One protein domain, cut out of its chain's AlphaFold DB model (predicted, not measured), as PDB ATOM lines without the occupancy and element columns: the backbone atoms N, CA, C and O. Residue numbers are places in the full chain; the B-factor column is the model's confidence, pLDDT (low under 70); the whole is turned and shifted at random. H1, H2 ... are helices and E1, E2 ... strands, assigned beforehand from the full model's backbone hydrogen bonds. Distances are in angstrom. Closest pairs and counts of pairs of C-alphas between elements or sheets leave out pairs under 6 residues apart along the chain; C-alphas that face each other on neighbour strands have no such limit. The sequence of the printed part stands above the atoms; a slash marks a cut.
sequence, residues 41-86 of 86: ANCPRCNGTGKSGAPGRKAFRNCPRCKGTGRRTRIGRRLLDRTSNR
ATOM      1  N   ALA A  41      45.618  62.463 -90.703       80.50
ATOM      2  CA  ALA A  41      46.211  62.708 -92.011       80.50
ATOM      3  C   ALA A  41      47.618  63.283 -91.836       80.50
ATOM      4  O   ALA A  41      47.894  63.955 -90.839       80.50
ATOM      5  N   ASN A  42      48.490  63.104 -92.824       85.06
ATOM      6  CA  ASN A  42      49.770  63.805 -92.829       85.06
ATOM      7  C   ASN A  42      49.531  65.316 -92.893       85.06
ATOM      8  O   ASN A  42      48.629  65.805 -93.580       85.06
ATOM      9  N   CYS A  43      50.322  66.082 -92.142       86.00
ATOM     10  CA  CYS A  43      50.266  67.532 -92.255       86.00
ATOM     11  C   CYS A  43      50.774  67.937 -93.652       86.00
ATOM     12  O   CYS A  43      51.928  67.636 -93.954       86.00
ATOM     13  N   PRO A  44      49.989  68.660 -94.476       83.56
ATOM     14  CA  PRO A  44      50.377  68.977 -95.855       83.56
ATOM     15  C   PRO A  44      51.577  69.930 -95.935       83.56
ATOM     16  O   PRO A  44      52.261  69.979 -96.943       83.56
ATOM     17  N   ARG A  45      51.862  70.682 -94.861       82.69
ATOM     18  CA  ARG A  45      52.991  71.623 -94.828       82.69
ATOM     19  C   ARG A  45      54.339  70.917 -94.645       82.69
ATOM     20  O   ARG A  45      55.332  71.355 -95.202       82.69
ATOM     21  N   CYS A  46      54.387  69.872 -93.819       86.94
ATOM     22  CA  CYS A  46      55.626  69.140 -93.528       86.94
ATOM     23  C   CYS A  46      55.616  67.713 -94.091       86.94
ATOM     24  O   CYS A  46      56.495  66.924 -93.765       86.94
ATOM     25  N   ASN A  47      54.585  67.356 -94.854       85.38
ATOM     26  CA  ASN A  47      54.371  66.037 -95.441       85.38
ATOM     27  C   ASN A  47      54.529  64.855 -94.461       85.38
ATOM     28  O   ASN A  47      55.036  63.801 -94.817       85.38
ATOM     29  N   GLY A  48      54.112  65.026 -93.200       84.94
ATOM     30  CA  GLY A  48      54.251  63.982 -92.172       84.94
ATOM     31  C   GLY A  48      55.511  64.064 -91.302       84.94
ATOM     32  O   GLY A  48      55.540  63.465 -90.236       84.94
ATOM     33  N   THR A  49      56.519  64.858 -91.678       86.12
ATOM     34  CA  THR A  49      57.827  64.871 -90.983       86.12
ATOM     35  C   THR A  49      57.829  65.566 -89.616       86.12
ATOM     36  O   THR A  49      58.776  65.419 -88.852       86.12
ATOM     37  N   GLY A  50      56.818  66.390 -89.315       85.62
ATOM     38  CA  GLY A  50      56.757  67.211 -88.094       85.62
ATOM     39  C   GLY A  50      57.758  68.372 -88.053       85.62
ATOM     40  O   GLY A  50      57.654  69.246 -87.192       85.62
ATOM     41  N   LYS A  51      58.670  68.444 -89.024       86.69
ATOM     42  CA  LYS A  51      59.783  69.391 -89.069       86.69
ATOM     43  C   LYS A  51      59.589  70.393 -90.205       86.69
ATOM     44  O   LYS A  51      59.063  70.073 -91.267       86.69
ATOM     45  N   SER A  52      60.017  71.623 -89.972       82.19
ATOM     46  CA  SER A  52      60.207  72.653 -90.992       82.19
ATOM     47  C   SER A  52      61.689  73.015 -91.034       82.19
ATOM     48  O   SER A  52      62.296  73.234 -89.982       82.19
ATOM     49  N   GLY A  53      62.272  73.040 -92.235       75.69
ATOM     50  CA  GLY A  53      63.675  73.409 -92.417       75.69
ATOM     51  C   GLY A  53      63.922  74.843 -91.952       75.69
ATOM     52  O   GLY A  53      63.152  75.740 -92.294       75.69
ATOM     53  N   ALA A  54      64.965  75.059 -91.148       72.06
ATOM     54  CA  ALA A  54      65.413  76.407 -90.818       72.06
ATOM     55  C   ALA A  54      66.305  76.965 -91.948       72.06
ATOM     56  O   ALA A  54      67.006  76.182 -92.600       72.06
ATOM     57  N   PRO A  55      66.357  78.299 -92.138       68.50
ATOM     58  CA  PRO A  55      67.149  78.950 -93.191       68.50
ATOM     59  C   PRO A  55      68.673  78.706 -93.126       68.50
ATOM     60  O   PRO A  55      69.383  79.111 -94.035       68.50
ATOM     61  N   GLY A  56      69.183  77.999 -92.108       70.50
ATOM     62  CA  GLY A  56      70.600  77.633 -91.974       70.50
ATOM     63  C   GLY A  56      70.940  76.147 -92.161       70.50
ATOM     64  O   GLY A  56      72.065  75.774 -91.849       70.50
ATOM     65  N   ARG A  57      69.992  75.289 -92.586       64.06
ATOM     66  CA  ARG A  57      70.078  73.809 -92.783       64.06
ATOM     67  C   ARG A  57      70.648  72.937 -91.639       64.06
ATOM     68  O   ARG A  57      70.411  71.736 -91.649       64.06
ATOM     69  N   LYS A  58      71.320  73.505 -90.634       75.75
ATOM     70  CA  LYS A  58      71.833  72.832 -89.428       75.75
ATOM     71  C   LYS A  58      70.795  72.716 -88.310       75.75
ATOM     72  O   LYS A  58      70.978  71.930 -87.391       75.75
ATOM     73  N   ALA A  59      69.707  73.482 -88.385       78.12
ATOM     74  CA  ALA A  59      68.642  73.478 -87.391       78.12
ATOM     75  C   ALA A  59      67.300  73.085 -88.018       78.12
ATOM     76  O   ALA A  59      66.970  73.474 -89.143       78.12
ATOM     77  N   PHE A  60      66.496  72.354 -87.252       81.44
ATOM     78  CA  PHE A  60      65.107  72.062 -87.584       81.44
ATOM     79  C   PHE A  60      64.213  72.826 -86.617       81.44
ATOM     80  O   PHE A  60      64.455  72.831 -85.413       81.44
ATOM     81  N   ARG A  61      63.166  73.465 -87.138       85.31
ATOM     82  CA  ARG A  61      62.089  74.003 -86.304       85.31
ATOM     83  C   ARG A  61      60.903  73.059 -86.360       85.31
ATOM     84  O   ARG A  61      60.659  72.430 -87.391       85.31
ATOM     85  N   ASN A  62      60.135  72.990 -85.279       88.75
ATOM     86  CA  ASN A  62      58.855  72.294 -85.308       88.75
ATOM     87  C   ASN A  62      57.937  72.967 -86.327       88.75
ATOM     88  O   ASN A  62      57.838  74.194 -86.368       88.75
ATOM     89  N   CYS A  63      57.256  72.165 -87.146       87.69
ATOM     90  CA  CYS A  63      56.314  72.699 -88.120       87.69
ATOM     91  C   CYS A  63      55.227  73.513 -87.384       87.69
ATOM     92  O   CYS A  63      54.512  72.942 -86.554       87.69
ATOM     93  N   PRO A  64      55.021  74.809 -87.704       84.75
ATOM     94  CA  PRO A  64      54.111  75.659 -86.927       84.75
ATOM     95  C   PRO A  64      52.637  75.236 -87.032       84.75
ATOM     96  O   PRO A  64      51.823  75.582 -86.187       84.75
ATOM     97  N   ARG A  65      52.280  74.483 -88.082       83.19
ATOM     98  CA  ARG A  65      50.907  74.014 -88.347       83.19
ATOM     99  C   ARG A  65      50.521  72.820 -87.479       83.19
ATOM    100  O   ARG A  65      49.401  72.771 -86.989       83.19
ATOM    101  N   CYS A  66      51.411  71.834 -87.359       86.19
ATOM    102  CA  CYS A  66      51.161  70.614 -86.585       86.19
ATOM    103  C   CYS A  66      51.861  70.624 -85.220       86.19
ATOM    104  O   CYS A  66      51.735  69.657 -84.474       86.19
ATOM    105  N   LYS A  67      52.591  71.699 -84.889       86.12
ATOM    106  CA  LYS A  67      53.345  71.864 -83.638       86.12
ATOM    107  C   LYS A  67      54.300  70.693 -83.358       86.12
ATOM    108  O   LYS A  67      54.428  70.256 -82.226       86.12
ATOM    109  N   GLY A  68      54.941  70.154 -84.398       84.38
ATOM    110  CA  GLY A  68      55.888  69.036 -84.264       84.38
ATOM    111  C   GLY A  68      55.278  67.633 -84.364       84.38
ATOM    112  O   GLY A  68      56.011  66.674 -84.555       84.38
ATOM    113  N   THR A  69      53.950  67.486 -84.337       85.00
ATOM    114  CA  THR A  69      53.304  66.153 -84.350       85.00
ATOM    115  C   THR A  69      53.355  65.433 -85.702       85.00
ATOM    116  O   THR A  69      53.051  64.247 -85.783       85.00
ATOM    117  N   GLY A  70      53.652  66.144 -86.797       84.06
ATOM    118  CA  GLY A  70      53.647  65.596 -88.165       84.06
ATOM    119  C   GLY A  70      52.260  65.232 -88.709       84.06
ATOM    120  O   GLY A  70      52.094  65.039 -89.913       84.06
ATOM    121  N   ARG A  71      51.231  65.228 -87.862       84.62
ATOM    122  CA  ARG A  71      49.891  64.719 -88.160       84.62
ATOM    123  C   ARG A  71      48.846  65.828 -88.002       84.62
ATOM    124  O   ARG A  71      49.001  66.753 -87.211       84.62
ATOM    125  N   ARG A  72      47.766  65.757 -88.778       82.00
ATOM    126  CA  ARG A  72      46.566  66.596 -88.659       82.00
ATOM    127  C   ARG A  72      45.384  65.687 -88.348       82.00
ATOM    128  O   ARG A  72      45.092  64.781 -89.121       82.00
ATOM    129  N   THR A  73      44.663  65.965 -87.267       75.88
ATOM    130  CA  THR A  73      43.395  65.288 -86.960       75.88
ATOM    131  C   THR A  73      42.379  65.527 -88.081       75.88
ATOM    132  O   THR A  73      42.066  66.675 -88.425       75.88
ATOM    133  N   ARG A  74      41.863  64.449 -88.677       72.12
ATOM    134  CA  ARG A  74      40.714  64.491 -89.587       72.12
ATOM    135  C   ARG A  74      39.445  64.833 -88.802       72.12
ATOM    136  O   ARG A  74      39.381  64.658 -87.586       72.12
ATOM    137  N   ILE A  75      38.451  65.378 -89.504       67.88
ATOM    138  CA  ILE A  75      37.209  65.899 -88.909       67.88
ATOM    139  C   ILE A  75      36.473  64.812 -88.111       67.88
ATOM    140  O   ILE A  75      36.003  65.102 -87.016       67.88
ATOM    141  N   GLY A  76      36.477  63.559 -88.576       64.50
ATOM    142  CA  GLY A  76      35.798  62.460 -87.883       64.50
ATOM    143  C   GLY A  76      36.279  62.219 -86.447       64.50
ATOM    144  O   GLY A  76      35.459  62.000 -85.562       64.50
ATOM    145  N   ARG A  77      37.582  62.376 -86.160       68.44
ATOM    146  CA  ARG A  77      38.095  62.277 -84.779       68.44
ATOM    147  C   ARG A  77      37.637  63.452 -83.913       68.44
ATOM    148  O   ARG A  77      37.318  63.241 -82.751       68.44
ATOM    149  N   ARG A  78      37.547  64.665 -84.483       68.06
ATOM    150  CA  ARG A  78      37.068  65.860 -83.758       68.06
ATOM    151  C   ARG A  78      35.605  65.734 -83.348       68.06
ATOM    152  O   ARG A  78      35.237  66.237 -82.294       68.06
ATOM    153  N   LEU A  79      34.785  65.099 -84.186       64.69
ATOM    154  CA  LEU A  79      33.375  64.866 -83.882       64.69
ATOM    155  C   LEU A  79      33.226  63.855 -82.741       64.69
ATOM    156  O   LEU A  79      32.517  64.148 -81.788       64.69
ATOM    157  N   LEU A  80      33.969  62.743 -82.778       66.94
ATOM    158  CA  LEU A  80      33.950  61.760 -81.689       66.94
ATOM    159  C   LEU A  80      34.510  62.294 -80.363       66.94
ATOM    160  O   LEU A  80      33.962  61.994 -79.306       66.94
ATOM    161  N   ASP A  81      35.589  63.079 -80.398       68.75
ATOM    162  CA  ASP A  81      36.134  63.686 -79.175       68.75
ATOM    163  C   ASP A  81      35.147  64.693 -78.569       68.75
ATOM    164  O   ASP A  81      34.987  64.741 -77.352       68.75
ATOM    165  N   ARG A  82      34.413  65.451 -79.401       61.59
ATOM    166  CA  ARG A  82      33.373  66.375 -78.921       61.59
ATOM    167  C   ARG A  82      32.196  65.640 -78.272       61.59
ATOM    168  O   ARG A  82      31.639  66.162 -77.315       61.59
ATOM    169  N   THR A  83      31.815  64.462 -78.768       62.12
ATOM    170  CA  THR A  83      30.723  63.672 -78.175       62.12
ATOM    171  C   THR A  83      31.138  62.917 -76.913       62.12
ATOM    172  O   THR A  83      30.279  62.613 -76.102       62.12
ATOM    173  N   SER A  84      32.430  62.601 -76.750       62.03
ATOM    174  CA  SER A  84      32.949  61.835 -75.606       62.03
ATOM    175  C   SER A  84      33.314  62.691 -74.388       62.03
ATOM    176  O   SER A  84      33.482  62.137 -73.309       62.03
ATOM    177  N   ASN A  85      33.500  64.005 -74.551       56.84
ATOM    178  CA  ASN A  85      33.871  64.934 -73.473       56.84
ATOM    179  C   ASN A  85      32.643  65.634 -72.850       56.84
ATOM    180  O   ASN A  85      32.698  66.821 -72.528       56.84
ATOM    181  N   ARG A  86      31.518  64.925 -72.765       47.19
ATOM    182  CA  ARG A  86      30.284  65.357 -72.106       47.19
ATOM    183  C   ARG A  86      29.959  64.335 -71.028       47.19
ATOM    184  O   ARG A  86      29.535  64.785 -69.948       47.19
TER     185      ARG A  86
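AT A GLANCE: This is residues 41 to 86 of the 86 residues of an uncharacterized protein of Kribbella sp. VKM Ac-2541 (UniProt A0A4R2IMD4). This is a rod: a narrow body mostly of loops, with the hairpin E1 and E2 at one end, while residues 75 to 86, including helix H1, stick out at the other, beyond strand E3. The 46 printed residues run E1, E2, E3, H1, class mixed, with under half in named elements; the sheet E1 - E2 is antiparallel. The whole is only just loose, close to extended, with radius of gyration of the C-alphas 13.8 A and spans of 46 by 17 by 10 A.

HOW THE PARTS SIT: Start at residues 41 to 42, which pair antiparallel with residues 71 to 72 of E3, residues 71 to 73. Next find the hairpin of E1, residues 51 to 53, and E2, residues 60 to 62, at 136 degrees; N 52 and O 61 are within hydrogen-bond range at 2.8 A. E3 is apart from both. H1, residues 75 to 84, and E3 meet only through their tight link; in H1 every O i to N i+4 pair is within hydrogen-bond range.

IN THESE COORDINATES: Find C-alpha 51 at (59.783, 69.391, -89.069), where E1 begins. From first to last C-alpha, E1 measures 6.5 A, E2 6.7 A and E3 6.6 A; H1 runs 14.5 A to C-alpha 84 at (32.949, 61.835, -75.606).

THE WHOLE: The C-alphas farthest apart, of Gly 56 and Arg 86, are 46.6 A apart. The printed part has no cut and no long link. Look for pLDDT under 70 at residues 55, 57 and 75 to 86.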